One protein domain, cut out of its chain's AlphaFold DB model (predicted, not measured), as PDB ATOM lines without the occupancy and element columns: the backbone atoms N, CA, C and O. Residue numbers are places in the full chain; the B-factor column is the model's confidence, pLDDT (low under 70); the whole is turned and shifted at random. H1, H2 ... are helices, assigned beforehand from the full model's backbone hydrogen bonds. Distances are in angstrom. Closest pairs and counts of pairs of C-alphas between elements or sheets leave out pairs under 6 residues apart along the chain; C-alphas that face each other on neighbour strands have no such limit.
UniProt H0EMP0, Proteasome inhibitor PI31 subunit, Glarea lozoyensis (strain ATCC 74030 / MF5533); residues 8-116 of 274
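What this domain is: This is residues 8 to 116 of the 274 residues of the protein "Proteasome inhibitor PI31 subunit" of Glarea lozoyensis (strain ATCC 74030 / MF5533) (UniProt H0EMP0). The longest helix, H4, folds back near H3; beyond H3, H1 and H2 cross, with the loops of residues 18 to 49 at the far end. The 109 printed residues hold helices H1, H2, H3, H4 in that order and no named strand: all helix. The whole is flat, 55 by 45 by 21 A, and only just loose, close to extended, radius of gyration of the C-alphas 19.1 A.

How they stand to each other: Start at H4, residues 92 to 115, near H3, residues 61 to 79, at 8.2 A. Look at Ile 10 and Ile 64, the closest C-alphas of H1, residues 8 to 17, and H3: 7.9 A, close but not clearly touching. H2, residues 50 to 57, touches H1, closest C-alphas Leu 11 and Glu 51, 5.8 A. O i to N i+4 pairs are within hydrogen-bond range throughout H1 and H2, 12 of 15 in H3, 19 of 20 in H4.

Where its parts are: Find C-alpha 92 at (108.750, 171.263, 179.310); H4 runs 34.0 A to C-alpha 115 at (83.424, 158.043, 197.703). H3 spans 26.4 A, with a kink of 31 degrees near residue 73; H1 14.1 A, H2 10.8 A.

The domain as a whole: The printed part has no cut. Links H1 to H2 and H3 to H4 are long. pLDDT is under 70 at residues 21, 23 to 31, 81 to 103 and 113 to 116.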
ATOM      1  N   GLU A   8     102.975 185.097 186.033       87.31
ATOM      2  CA  GLU A   8     103.410 186.491 186.211       87.31
ATOM      3  C   GLU A   8     103.981 187.084 184.921       87.31
ATOM      4  O   GLU A   8     103.602 188.180 184.517       87.31
ATOM      5  N   ASN A   9     104.831 186.332 184.217       88.12
ATOM      6  CA  ASN A   9     105.401 186.782 182.948       88.12
ATOM      7  C   ASN A   9     104.318 186.953 181.881       88.12
ATOM      8  O   ASN A   9     104.310 187.953 181.166       88.12
ATOM      9  N   ILE A  10     103.365 186.024 181.814       88.38
ATOM     10  CA  ILE A  10     102.219 186.108 180.905       88.38
ATOM     11  C   ILE A  10     101.389 187.358 181.193       88.38
ATOM     12  O   ILE A  10     101.080 188.109 180.271       88.38
ATOM     13  N   LEU A  11     101.056 187.614 182.457       89.00
ATOM     14  CA  LEU A  11     100.265 188.779 182.849       89.00
ATOM     15  C   LEU A  11     100.991 190.090 182.561       89.00
ATOM     16  O   LEU A  11     100.388 191.026 182.044       89.00
ATOM     17  N   LYS A  12     102.301 190.134 182.807       89.44
ATOM     18  CA  LYS A  12     103.150 191.266 182.438       89.44
ATOM     19  C   LYS A  12     103.171 191.489 180.924       89.44
ATOM     20  O   LYS A  12     103.090 192.626 180.465       89.44
ATOM     21  N   HIS A  13     103.243 190.421 180.130       89.38
ATOM     22  CA  HIS A  13     103.160 190.518 178.672       89.38
ATOM     23  C   HIS A  13     101.782 190.985 178.195       89.38
ATOM     24  O   HIS A  13     101.721 191.838 177.314       89.38
ATOM     25  N   MET A  14     100.693 190.494 178.796       88.81
ATOM     26  CA  MET A  14      99.333 190.961 178.509       88.81
ATOM     27  C   MET A  14      99.175 192.448 178.837       88.81
ATOM     28  O   MET A  14      98.698 193.203 177.996       88.81
ATOM     29  N   ALA A  15      99.641 192.883 180.010       87.88
ATOM     30  CA  ALA A  15      99.604 194.281 180.435       87.88
ATOM     31  C   ALA A  15     100.333 195.207 179.445       87.88
ATOM     32  O   ALA A  15      99.827 196.269 179.092       87.88
ATOM     33  N   ASN A  16     101.493 194.779 178.944       87.12
ATOM     34  CA  ASN A  16     102.271 195.546 177.970       87.12
ATOM     35  C   ASN A  16     101.682 195.518 176.552       87.12
ATOM     36  O   ASN A  16     101.916 196.445 175.781       87.12
ATOM     37  N   ALA A  17     100.954 194.457 176.191       87.25
ATOM     38  CA  ALA A  17     100.324 194.317 174.879       87.25
ATOM     39  C   ALA A  17      99.061 195.179 174.728       87.25
ATOM     40  O   ALA A  17      98.582 195.368 173.612       87.25
ATOM     41  N   ILE A  18      98.526 195.697 175.835       81.81
ATOM     42  CA  ILE A  18      97.362 196.577 175.826       81.81
ATOM     43  C   ILE A  18      97.745 197.943 175.208       81.81
ATOM     44  O   ILE A  18      98.621 198.637 175.751       81.81
ATOM     45  N   PRO A  19      97.096 198.361 174.098       79.31
ATOM     46  CA  PRO A  19      97.392 199.623 173.418       79.31
ATOM     47  C   PRO A  19      97.216 200.837 174.332       79.31
ATOM     48  O   PRO A  19      96.392 200.826 175.241       79.31
ATOM     49  N   THR A  20      98.000 201.892 174.120       76.19
ATOM     50  CA  THR A  20      97.785 203.213 174.742       76.19
ATOM     51  C   THR A  20      96.886 204.045 173.849       76.19
ATOM     52  O   THR A  20      97.205 204.199 172.667       76.19
ATOM     53  N   HIS A  21      95.825 204.628 174.401       67.00
ATOM     54  CA  HIS A  21      94.975 205.546 173.653       67.00
ATOM     55  C   HIS A  21      95.239 207.001 174.070       67.00
ATOM     56  O   HIS A  21      95.525 207.279 175.236       67.00
ATOM     57  N   PRO A  22      95.183 207.965 173.131       71.06
ATOM     58  CA  PRO A  22      95.239 209.373 173.487       71.06
ATOM     59  C   PRO A  22      94.028 209.771 174.340       71.06
ATOM     60  O   PRO A  22      92.952 209.195 174.226       71.06
ATOM     61  N   LYS A  23      94.193 210.821 175.153       60.81
ATOM     62  CA  LYS A  23      93.289 211.275 176.234       60.81
ATOM     63  C   LYS A  23      91.801 211.490 175.872       60.81
ATOM     64  O   LYS A  23      90.995 211.671 176.773       60.81
ATOM     65  N   ASN A  24      91.417 211.449 174.596       63.16
ATOM     66  CA  ASN A  24      90.033 211.605 174.120       63.16
ATOM     67  C   ASN A  24      89.603 210.520 173.116       63.16
ATOM     68  O   ASN A  24      88.552 210.641 172.485       63.16
ATOM     69  N   ASP A  25      90.417 209.487 172.927       61.91
ATOM     70  CA  ASP A  25      90.153 208.451 171.945       61.91
ATOM     71  C   ASP A  25      89.262 207.376 172.568       61.91
ATOM     72  O   ASP A  25      89.680 206.544 173.371       61.91
ATOM     73  N   THR A  26      87.976 207.470 172.247       59.72
ATOM     74  CA  THR A  26      86.914 206.575 172.727       59.72
ATOM     75  C   THR A  26      86.699 205.390 171.794       59.72
ATOM     76  O   THR A  26      85.686 204.707 171.931       59.72
ATOM     77  N   SER A  27      87.635 205.128 170.866       57.38
ATOM     78  CA  SER A  27      87.656 203.972 169.959       57.38
ATOM     79  C   SER A  27      87.871 202.643 170.715       57.38
ATOM     80  O   SER A  27      88.883 201.968 170.583       57.38
ATOM     81  N   SER A  28      86.896 202.330 171.562       54.03
ATOM     82  CA  SER A  28      86.239 201.080 171.961       54.03
ATOM     83  C   SER A  28      86.968 199.745 172.145       54.03
ATOM     84  O   SER A  28      86.336 198.854 172.715       54.03
ATOM     85  N   ASP A  29      88.247 199.564 171.830       59.09
ATOM     86  CA  ASP A  29      88.879 198.238 171.984       59.09
ATOM     87  C   ASP A  29      88.980 197.810 173.462       59.09
ATOM     88  O   ASP A  29      88.797 196.643 173.806       59.09
ATOM     89  N   MET A  30      89.138 198.779 174.369       61.34
ATOM     90  CA  MET A  30      89.150 198.552 175.822       61.34
ATOM     91  C   MET A  30      87.753 198.410 176.436       61.34
ATOM     92  O   MET A  30      87.620 197.889 177.539       61.34
ATOM     93  N   THR A  31      86.697 198.864 175.749       63.53
ATOM     94  CA  THR A  31      85.324 198.809 176.290       63.53
ATOM     95  C   THR A  31      84.739 197.400 176.275       63.53
ATOM     96  O   THR A  31      83.831 197.103 177.047       63.53
ATOM     97  N   ALA A  32      85.273 196.527 175.415       70.44
ATOM     98  CA  ALA A  32      84.861 195.131 175.313       70.44
ATOM     99  C   ALA A  32      85.458 194.251 176.423       70.44
ATOM    100  O   ALA A  32      84.951 193.158 176.685       70.44
ATOM    101  N   LEU A  33      86.528 194.711 177.077       73.69
ATOM    102  CA  LEU A  33      87.140 194.007 178.195       73.69
ATOM    103  C   LEU A  33      86.519 194.491 179.511       73.69
ATOM    104  O   LEU A  33      86.305 195.690 179.691       73.69
ATOM    105  N   PRO A  34      86.288 193.598 180.490       79.19
ATOM    106  CA  PRO A  34      85.874 193.979 181.839       79.19
ATOM    107  C   PRO A  34      87.054 194.568 182.639       79.19
ATOM    108  O   PRO A  34      87.257 194.241 183.805       79.19
ATOM    109  N   LEU A  35      87.864 195.418 182.007       83.62
ATOM    110  CA  LEU A  35      89.074 196.011 182.553       83.62
ATOM    111  C   LEU A  35      88.967 197.534 182.460       83.62
ATOM    112  O   LEU A  35      88.712 198.082 181.392       83.62
ATOM    113  N   ARG A  36      89.178 198.231 183.581       81.94
ATOM    114  CA  ARG A  36      89.197 199.699 183.626       81.94
ATOM    115  C   ARG A  36      90.578 200.202 184.021       81.94
ATOM    116  O   ARG A  36      91.057 199.930 185.124       81.94
ATOM    117  N   ILE A  37      91.191 200.963 183.123       83.31
ATOM    118  CA  ILE A  37      92.456 201.653 183.375       83.31
ATOM    119  C   ILE A  37      92.132 203.005 184.004       83.31
ATOM    120  O   ILE A  37      91.271 203.742 183.523       83.31
ATOM    121  N   THR A  38      92.757 203.283 185.140       81.25
ATOM    122  CA  THR A  38      92.598 204.538 185.878       81.25
ATOM    123  C   THR A  38      93.441 205.622 185.219       81.25
ATOM    124  O   THR A  38      94.453 205.323 184.600       81.25
ATOM    125  N   LEU A  39      93.031 206.885 185.317       79.94
ATOM    126  CA  LEU A  39      93.844 208.011 184.854       79.94
ATOM    127  C   LEU A  39      94.518 208.666 186.063       79.94
ATOM    128  O   LEU A  39      93.886 208.862 187.101       79.94
ATOM    129  N   THR A  40      95.792 209.005 185.911       80.31
ATOM    130  CA  THR A  40      96.567 209.828 186.847       80.31
ATOM    131  C   THR A  40      96.034 211.265 186.893       80.31
ATOM    132  O   THR A  40      95.281 211.691 186.017       80.31
ATOM    133  N   GLU A  41      96.452 212.058 187.883       78.06
ATOM    134  CA  GLU A  41      96.060 213.474 188.012       78.06
ATOM    135  C   GLU A  41      96.494 214.337 186.807       78.06
ATOM    136  O   GLU A  41      95.806 215.288 186.439       78.06
ATOM    137  N   SER A  42      97.578 213.954 186.122       75.44
ATOM    138  CA  SER A  42      98.023 214.536 184.843       75.44
ATOM    139  C   SER A  42      97.083 214.195 183.671       75.44
ATOM    140  O   SER A  42      97.100 214.818 182.602       75.44
ATOM    141  N   GLY A  43      96.195 213.224 183.885       72.94
ATOM    142  CA  GLY A  43      95.271 212.651 182.918       72.94
ATOM    143  C   GLY A  43      95.934 211.724 181.903       72.94
ATOM    144  O   GLY A  43      95.380 211.550 180.821       72.94
ATOM    145  N   ASP A  44      97.089 211.164 182.260       79.12
ATOM    146  CA  ASP A  44      97.704 210.023 181.580       79.12
ATOM    147  C   ASP A  44      97.189 208.718 182.201       79.12
ATOM    148  O   ASP A  44      96.830 208.692 183.378       79.12
ATOM    149  N   GLU A  45      97.165 207.629 181.440       82.31
ATOM    150  CA  GLU A  45      96.758 206.309 181.938       82.31
ATOM    151  C   GLU A  45      97.719 205.784 183.023       82.31
ATOM    152  O   GLU A  45      98.923 205.655 182.798       82.31
ATOM    153  N   ASP A  46      97.181 205.426 184.189       84.62
ATOM    154  CA  ASP A  46      97.895 204.699 185.236       84.62
ATOM    155  C   ASP A  46      97.819 203.192 184.972       84.62
ATOM    156  O   ASP A  46      96.746 202.586 185.001       84.62
ATOM    157  N   ARG A  47      98.980 202.592 184.701       83.88
ATOM    158  CA  ARG A  47      99.132 201.167 184.365       83.88
ATOM    159  C   ARG A  47      99.842 200.366 185.453       83.88
ATOM    160  O   ARG A  47     100.130 199.188 185.244       83.88
ATOM    161  N   SER A  48     100.151 200.985 186.591       86.06
ATOM    162  CA  SER A  48     100.900 200.335 187.672       86.06
ATOM    163  C   SER A  48     100.151 199.142 188.287       86.06
ATOM    164  O   SER A  48     100.779 198.167 188.694       86.06
ATOM    165  N   ASP A  49      98.817 199.174 188.276       86.38
ATOM    166  CA  ASP A  49      97.924 198.154 188.841       86.38
ATOM    167  C   ASP A  49      97.303 197.211 187.790       86.38
ATOM    168  O   ASP A  49      96.417 196.398 188.083       86.38
ATOM    169  N   LEU A  50      97.768 197.299 186.544       87.56
ATOM    170  CA  LEU A  50      97.186 196.568 185.426       87.56
ATOM    171  C   LEU A  50      97.376 195.054 185.561       87.56
ATOM    172  O   LEU A  50      96.461 194.288 185.268       87.56
ATOM    173  N   GLU A  51      98.537 194.614 186.053       88.88
ATOM    174  CA  GLU A  51      98.814 193.190 186.267       88.88
ATOM    175  C   GLU A  51      97.844 192.582 187.287       88.88
ATOM    176  O   GLU A  51      97.312 191.494 187.071       88.88
ATOM    177  N   THR A  52      97.570 193.296 188.381       88.38
ATOM    178  CA  THR A  52      96.636 192.846 189.420       88.38
ATOM    179  C   THR A  52      95.197 192.842 188.915       88.38
ATOM    180  O   THR A  52      94.498 191.850 189.088       88.38
ATOM    181  N   LYS A  53      94.783 193.876 188.172       88.62
ATOM    182  CA  LYS A  53      93.454 193.914 187.542       88.62
ATOM    183  C   LYS A  53      93.265 192.787 186.525       88.62
ATOM    184  O   LYS A  53      92.191 192.202 186.448       88.62
ATOM    185  N   LEU A  54      94.306 192.457 185.758       88.44
ATOM    186  CA  LEU A  54      94.283 191.329 184.825       88.44
ATOM    187  C   LEU A  54      94.207 189.984 185.554       88.44
ATOM    188  O   LEU A  54      93.488 189.105 185.083       88.44
ATOM    189  N   LYS A  55      94.893 189.823 186.696       89.25
ATOM    190  CA  LYS A  55      94.773 188.621 187.546       89.25
ATOM    191  C   LYS A  55      93.323 188.385 187.968       89.25
ATOM    192  O   LYS A  55      92.851 187.258 187.842       89.25
ATOM    193  N   ASP A  56      92.622 189.439 188.380       88.75
ATOM    194  CA  ASP A  56      91.253 189.358 188.911       88.75
ATOM    195  C   ASP A  56      90.187 189.023 187.853       88.75
ATOM    196  O   ASP A  56      89.107 188.538 188.187       88.75
ATOM    197  N   ILE A  57      90.476 189.240 186.564       88.75
ATOM    198  CA  ILE A  57      89.570 188.859 185.464       88.75
ATOM    199  C   ILE A  57      89.489 187.337 185.313       88.75
ATOM    200  O   ILE A  57      88.465 186.797 184.880       88.75
ATOM    201  N   PHE A  58      90.555 186.616 185.665       87.88
ATOM    202  CA  PHE A  58      90.552 185.163 185.616       87.88
ATOM    203  C   PHE A  58      89.924 184.585 186.885       87.88
ATOM    204  O   PHE A  58      90.274 184.950 187.999       87.88
ATOM    205  N   ILE A  59      89.051 183.585 186.714       88.88
ATOM    206  CA  ILE A  59      88.395 182.871 187.827       88.88
ATOM    207  C   ILE A  59      89.428 182.286 188.809       88.88
ATOM    208  O   ILE A  59      89.173 182.193 190.007       88.88
ATOM    209  N   SER A  60      90.585 181.853 188.299       86.88
ATOM    210  CA  SER A  60      91.695 181.372 189.118       86.88
ATOM    211  C   SER A  60      93.040 181.549 188.401       86.88
ATOM    212  O   SER A  60      93.092 181.491 187.167       86.88
ATOM    213  N   PRO A  61      94.160 181.664 189.141       81.44
ATOM    214  CA  PRO A  61      95.496 181.761 188.548       81.44
ATOM    215  C   PRO A  61      95.867 180.521 187.721       81.44
ATOM    216  O   PRO A  61      96.602 180.626 186.741       81.44
ATOM    217  N   SER A  62      95.307 179.350 188.046       85.44
ATOM    218  CA  SER A  62      95.501 178.135 187.248       85.44
ATOM    219  C   SER A  62      94.933 178.267 185.831       85.44
ATOM    220  O   SER A  62      95.484 177.678 184.910       85.44
ATOM    221  N   ARG A  63      93.883 179.076 185.611       88.12
ATOM    222  CA  ARG A  63      93.330 179.294 184.260       88.12
ATOM    223  C   ARG A  63      94.301 180.007 183.326       88.12
ATOM    224  O   ARG A  63      94.246 179.787 182.121       88.12
ATOM    225  N   ILE A  64      95.202 180.822 183.871       88.62
ATOM    226  CA  ILE A  64      96.247 181.496 183.092       88.62
ATOM    227  C   ILE A  64      97.248 180.459 182.566       88.62
ATOM    228  O   ILE A  64      97.654 180.527 181.409       88.62
ATOM    229  N   GLN A  65      97.583 179.461 183.390       87.94
ATOM    230  CA  GLN A  65      98.447 178.345 182.999       87.94
ATOM    231  C   GLN A  65      97.768 177.429 181.975       87.94
ATOM    232  O   GLN A  65      98.374 177.089 180.957       87.94
ATOM    233  N   ASP A  66      96.483 177.112 182.179       88.25
ATOM    234  CA  ASP A  66      95.683 176.366 181.200       88.25
ATOM    235  C   ASP A  66      95.701 177.082 179.836       88.25
ATOM    236  O   ASP A  66      95.990 176.469 178.806       88.25
ATOM    237  N   LEU A  67      95.474 178.401 179.817       88.44
ATOM    238  CA  LEU A  67      95.505 179.211 178.596       88.44
ATOM    239  C   LEU A  67      96.892 179.215 177.939       88.44
ATOM    240  O   LEU A  67      96.990 179.078 176.718       88.44
ATOM    241  N   ALA A  68      97.963 179.315 178.729       86.56
ATOM    242  CA  ALA A  68      99.337 179.241 178.234       86.56
ATOM    243  C   ALA A  68      99.617 177.905 177.534       86.56
ATOM    244  O   ALA A  68     100.201 177.872 176.446       86.56
ATOM    245  N   SER A  69      99.151 176.803 178.130       86.19
ATOM    246  CA  SER A  69      99.293 175.464 177.558       86.19
ATOM    247  C   SER A  69      98.531 175.334 176.232       86.19
ATOM    248  O   SER A  69      99.092 174.875 175.232       86.19
ATOM    249  N   LEU A  70      97.293 175.841 176.171       87.69
ATOM    250  CA  LEU A  70      96.463 175.807 174.966       87.69
ATOM    251  C   LEU A  70      97.049 176.659 173.843       87.69
ATOM    252  O   LEU A  70      97.067 176.221 172.691       87.69
ATOM    253  N   PHE A  71      97.550 177.852 174.167       87.12
ATOM    254  CA  PHE A  71      98.219 178.737 173.216       87.12
ATOM    255  C   PHE A  71      99.463 178.065 172.634       87.12
ATOM    256  O   PHE A  71      99.684 178.054 171.420       87.12
ATOM    257  N   ARG A  72     100.256 177.419 173.488       80.69
ATOM    258  CA  ARG A  72     101.439 176.690 173.053       80.69
ATOM    259  C   ARG A  72     101.100 175.542 172.102       80.69
ATOM    260  O   ARG A  72     101.732 175.422 171.053       80.69
ATOM    261  N   ILE A  73     100.123 174.707 172.455       82.69
ATOM    262  CA  ILE A  73      99.742 173.539 171.651       82.69
ATOM    263  C   ILE A  73      99.114 173.982 170.331       82.69
ATOM    264  O   ILE A  73      99.470 173.458 169.281       82.69
ATOM    265  N   ASN A  74      98.209 174.959 170.344       86.50
ATOM    266  CA  ASN A  74      97.418 175.271 169.154       86.50
ATOM    267  C   ASN A  74      98.050 176.312 168.235       86.50
ATOM    268  O   ASN A  74      97.772 176.288 167.036       86.50
ATOM    269  N   ILE A  75      98.874 177.211 168.774       87.75
ATOM    270  CA  ILE A  75      99.454 178.323 168.019       87.75
ATOM    271  C   ILE A  75     100.956 178.108 167.861       87.75
ATOM    272  O   ILE A  75     101.417 177.893 166.743       87.75
ATOM    273  N   ILE A  76     101.721 178.075 168.960       84.00
ATOM    274  CA  ILE A  76     103.193 178.002 168.877       84.00
ATOM    275  C   ILE A  76     103.647 176.723 168.166       84.00
ATOM    276  O   ILE A  76     104.482 176.789 167.267       84.00
ATOM    277  N   SER A  77     103.074 175.566 168.518       77.75
ATOM    278  CA  SER A  77     103.480 174.284 167.925       77.75
ATOM    279  C   SER A  77     103.189 174.194 166.420       77.75
ATOM    280  O   SER A  77     103.925 173.527 165.694       77.75
ATOM    281  N   LYS A  78     102.154 174.903 165.943       83.38
ATOM    282  CA  LYS A  78     101.800 174.977 164.518       83.38
ATOM    283  C   LYS A  78     102.655 175.985 163.756       83.38
ATOM    284  O   LYS A  78     102.941 175.761 162.586       83.38
ATOM    285  N   LEU A  79     103.050 177.082 164.403       83.94
ATOM    286  CA  LEU A  79     103.892 178.116 163.795       83.94
ATOM    287  C   LEU A  79     105.356 177.685 163.696       83.94
ATOM    288  O   LEU A  79     106.020 177.991 162.710       83.94
ATOM    289  N   ILE A  80     105.863 176.973 164.705       81.38
ATOM    290  CA  ILE A  80     107.247 176.493 164.744       81.38
ATOM    291  C   ILE A  80     107.241 174.992 165.080       81.38
ATOM    292  O   ILE A  80     107.495 174.593 166.225       81.38
ATOM    293  N   PRO A  81     106.948 174.134 164.086       67.62
ATOM    294  CA  PRO A  81     107.020 172.692 164.257       67.62
ATOM    295  C   PRO A  81     108.488 172.270 164.436       67.62
ATOM    296  O   PRO A  81     109.255 172.190 163.481       67.62
ATOM    297  N   GLY A  82     108.903 172.029 165.683       60.97
ATOM    298  CA  GLY A  82     110.277 171.616 166.007       60.97
ATOM    299  C   GLY A  82     110.801 172.074 167.367       60.97
ATOM    300  O   GLY A  82     111.763 171.491 167.855       60.97
ATOM    301  N   LEU A  83     110.136 173.033 168.023       58.94
ATOM    302  CA  LEU A  83     110.472 173.474 169.389       58.94
ATOM    303  C   LEU A  83     110.276 172.398 170.474       58.94
ATOM    304  O   LEU A  83     110.668 172.609 171.613       58.94
ATOM    305  N   ASN A  84     109.676 171.254 170.135       55.62
ATOM    306  CA  ASN A  84     109.495 170.116 171.039       55.62
ATOM    307  C   ASN A  84     110.483 168.964 170.750       55.62
ATOM    308  O   ASN A  84     110.240 167.851 171.199       55.62
ATOM    309  N   LYS A  85     111.544 169.187 169.957       57.75
ATOM    310  CA  LYS A  85     112.630 168.208 169.776       57.75
ATOM    311  C   LYS A  85     113.670 168.363 170.889       57.75
ATOM    312  O   LYS A  85     113.995 169.489 171.264       57.75
ATOM    313  N   ASP A  86     114.223 167.233 171.322       51.78
ATOM    314  CA  ASP A  86     115.049 166.964 172.520       51.78
ATOM    315  C   ASP A  86     116.328 167.818 172.736       51.78
ATOM    316  O   ASP A  86     117.142 167.510 173.598       51.78
ATOM    317  N   GLY A  87     116.541 168.895 171.975       50.28
ATOM    318  CA  GLY A  87     117.645 169.851 172.151       50.28
ATOM    319  C   GLY A  87     117.210 171.284 172.484       50.28
ATOM    320  O   GLY A  87     118.065 172.148 172.658       50.28
ATOM    321  N   TYR A  88     115.901 171.555 172.551       44.81
ATOM    322  CA  TYR A  88     115.336 172.857 172.923       44.81
ATOM    323  C   TYR A  88     114.373 172.668 174.106       44.81
ATOM    324  O   TYR A  88     113.155 172.791 173.989       44.81
ATOM    325  N   GLU A  89     114.918 172.317 175.272       46.47
ATOM    326  CA  GLU A  89     114.134 172.239 176.503       46.47
ATOM    327  C   GLU A  89     113.754 173.647 176.982       46.47
ATOM    328  O   GLU A  89     114.432 174.267 177.800       46.47
ATOM    329  N   ILE A  90     112.611 174.156 176.522       48.84
ATOM    330  CA  ILE A  90     111.909 175.249 177.212       48.84
ATOM    331  C   ILE A  90     111.219 174.648 178.452       48.84
ATOM    332  O   ILE A  90     110.004 174.607 178.516       48.84
ATOM    333  N   GLY A  91     111.967 174.095 179.417       49.31
ATOM    334  CA  GLY A  91     111.439 173.644 180.723       49.31
ATOM    335  C   GLY A  91     110.151 172.796 180.677       49.31
ATOM    336  O   GLY A  91     109.260 172.977 181.506       49.31
ATOM    337  N   ASN A  92     110.013 171.924 179.671       50.25
ATOM    338  CA  ASN A  92     108.750 171.263 179.310       50.25
ATOM    339  C   ASN A  92     108.333 170.092 180.187       50.25
ATOM    340  O   ASN A  92     107.163 169.709 180.138       50.25
ATOM    341  N   SER A  93     109.258 169.498 180.927       48.25
ATOM    342  CA  SER A  93     108.979 168.341 181.774       48.25
ATOM    343  C   SER A  93     108.243 168.770 183.041       48.25
ATOM    344  O   SER A  93     107.145 168.296 183.303       48.25
ATOM    345  N   ALA A  94     108.732 169.794 183.743       49.09
ATOM    346  CA  ALA A  94     108.135 170.214 185.012       49.09
ATOM    347  C   ALA A  94     106.714 170.805 184.882       49.09
ATOM    348  O   ALA A  94     105.878 170.592 185.755       49.09
ATOM    349  N   GLY A  95     106.415 171.548 183.809       49.03
ATOM    350  CA  GLY A  95     105.126 172.239 183.653       49.03
ATOM    351  C   GLY A  95     103.975 171.338 183.198       49.03
ATOM    352  O   GLY A  95     102.853 171.483 183.685       49.03
ATOM    353  N   ASN A  96     104.244 170.396 182.289       51.75
ATOM    354  CA  ASN A  96     103.235 169.437 181.834       51.75
ATOM    355  C   ASN A  96     102.994 168.351 182.883       51.75
ATOM    356  O   ASN A  96     101.839 168.014 183.113       51.75
ATOM    357  N   GLU A  97     104.041 167.877 183.567       49.38
ATOM    358  CA  GLU A  97     103.893 166.943 184.688       49.38
ATOM    359  C   GLU A  97     103.165 167.599 185.860       49.38
ATOM    360  O   GLU A  97     102.263 166.984 186.407       49.38
ATOM    361  N   ALA A  98     103.459 168.859 186.208       54.94
ATOM    362  CA  ALA A  98     102.706 169.563 187.248       54.94
ATOM    363  C   ALA A  98     101.246 169.817 186.841       54.94
ATOM    364  O   ALA A  98     100.353 169.688 187.668       54.94
ATOM    365  N   SER A  99     100.976 170.145 185.573       57.09
ATOM    366  CA  SER A  99      99.601 170.367 185.094       57.09
ATOM    367  C   SER A  99      98.803 169.063 185.019       57.09
ATOM    368  O   SER A  99      97.634 169.049 185.397       57.09
ATOM    369  N   GLN A 100      99.436 167.964 184.591       60.38
ATOM    370  CA  GLN A 100      98.852 166.621 184.621       60.38
ATOM    371  C   GLN A 100      98.654 166.149 186.061       60.38
ATOM    372  O   GLN A 100      97.545 165.787 186.413       60.38
ATOM    373  N   GLN A 101      99.649 166.290 186.939       61.84
ATOM    374  CA  GLN A 101      99.519 165.950 188.359       61.84
ATOM    375  C   GLN A 101      98.431 166.774 189.054       61.84
ATOM    376  O   GLN A 101      97.703 166.225 189.866       61.84
ATOM    377  N   VAL A 102      98.275 168.066 188.749       66.94
ATOM    378  CA  VAL A 102      97.198 168.897 189.319       66.94
ATOM    379  C   VAL A 102      95.830 168.504 188.756       66.94
ATOM    380  O   VAL A 102      94.835 168.550 189.482       66.94
ATOM    381  N   HIS A 103      95.757 168.117 187.479       68.00
ATOM    382  CA  HIS A 103      94.532 167.592 186.879       68.00
ATOM    383  C   HIS A 103      94.141 166.249 187.510       68.00
ATOM    384  O   HIS A 103      93.013 166.102 187.975       68.00
ATOM    385  N   ASP A 104      95.095 165.328 187.613       72.06
ATOM    386  CA  ASP A 104      94.922 163.992 188.178       72.06
ATOM    387  C   ASP A 104      94.594 164.061 189.674       72.06
ATOM    388  O   ASP A 104      93.657 163.408 190.120       72.06
ATOM    389  N   GLN A 105      95.271 164.925 190.442       71.00
ATOM    390  CA  GLN A 105      94.955 165.178 191.855       71.00
ATOM    391  C   GLN A 105      93.549 165.757 192.025       71.00
ATOM    392  O   GLN A 105      92.820 165.341 192.919       71.00
ATOM    393  N   ARG A 106      93.126 166.685 191.155       73.19
ATOM    394  CA  ARG A 106      91.762 167.238 191.188       73.19
ATOM    395  C   ARG A 106      90.720 166.170 190.858       73.19
ATOM    396  O   ARG A 106      89.640 166.169 191.451       73.19
ATOM    397  N   GLU A 107      91.013 165.289 189.911       73.38
ATOM    398  CA  GLU A 107      90.135 164.185 189.530       73.38
ATOM    399  C   GLU A 107      90.052 163.128 190.643       73.38
ATOM    400  O   GLU A 107      88.951 162.693 190.992       73.38
ATOM    401  N   GLU A 108      91.175 162.821 191.300       72.75
ATOM    402  CA  GLU A 108      91.227 161.989 192.507       72.75
ATOM    403  C   GLU A 108      90.480 162.621 193.683       72.75
ATOM    404  O   GLU A 108      89.723 161.930 194.359       72.75
ATOM    405  N   ASP A 109      90.630 163.923 193.928       72.62
ATOM    406  CA  ASP A 109      89.929 164.628 195.003       72.62
ATOM    407  C   ASP A 109      88.417 164.623 194.771       72.62
ATOM    408  O   ASP A 109      87.640 164.374 195.697       72.62
ATOM    409  N   LEU A 110      87.972 164.830 193.529       71.50
ATOM    410  CA  LEU A 110      86.561 164.713 193.157       71.50
ATOM    411  C   LEU A 110      86.057 163.271 193.299       71.50
ATOM    412  O   LEU A 110      84.935 163.069 193.773       71.50
ATOM    413  N   ALA A 111      86.868 162.272 192.942       72.38
ATOM    414  CA  ALA A 111      86.542 160.860 193.121       72.38
ATOM    415  C   ALA A 111      86.455 160.473 194.611       72.38
ATOM    416  O   ALA A 111      85.475 159.858 195.032       72.38
ATOM    417  N   ARG A 112      87.399 160.928 195.443       71.50
ATOM    418  CA  ARG A 112      87.405 160.730 196.904       71.50
ATOM    419  C   ARG A 112      86.225 161.425 197.575       71.50
ATOM    420  O   ARG A 112      85.604 160.854 198.467       71.50
ATOM    421  N   ARG A 113      85.853 162.622 197.114       64.00
ATOM    422  CA  ARG A 113      84.678 163.361 197.610       64.00
ATOM    423  C   ARG A 113      83.359 162.684 197.233       64.00
ATOM    424  O   ARG A 113      82.395 162.781 197.983       64.00
ATOM    425  N   ARG A 114      83.316 161.978 196.096       62.38
ATOM    426  CA  ARG A 114      82.191 161.100 195.724       62.38
ATOM    427  C   ARG A 114      82.151 159.831 196.576       62.38
ATOM    428  O   ARG A 114      81.062 159.381 196.909       62.38
ATOM    429  N   GLN A 115      83.311 159.287 196.940       62.66
ATOM    430  CA  GLN A 115      83.424 158.043 197.703       62.66
ATOM    431  C   GLN A 115      83.172 158.215 199.212       62.66
ATOM    432  O   GLN A 115      82.612 157.316 199.829       62.66
ATOM    433  N   ASN A 116      83.511 159.374 199.790       56.94
ATOM    434  CA  ASN A 116      83.242 159.729 201.194       56.94
ATOM    435  C   ASN A 116      81.899 160.452 201.407       56.94
ATOM    436  O   ASN A 116      81.684 161.061 202.455       56.94
TER     437      ASN A 116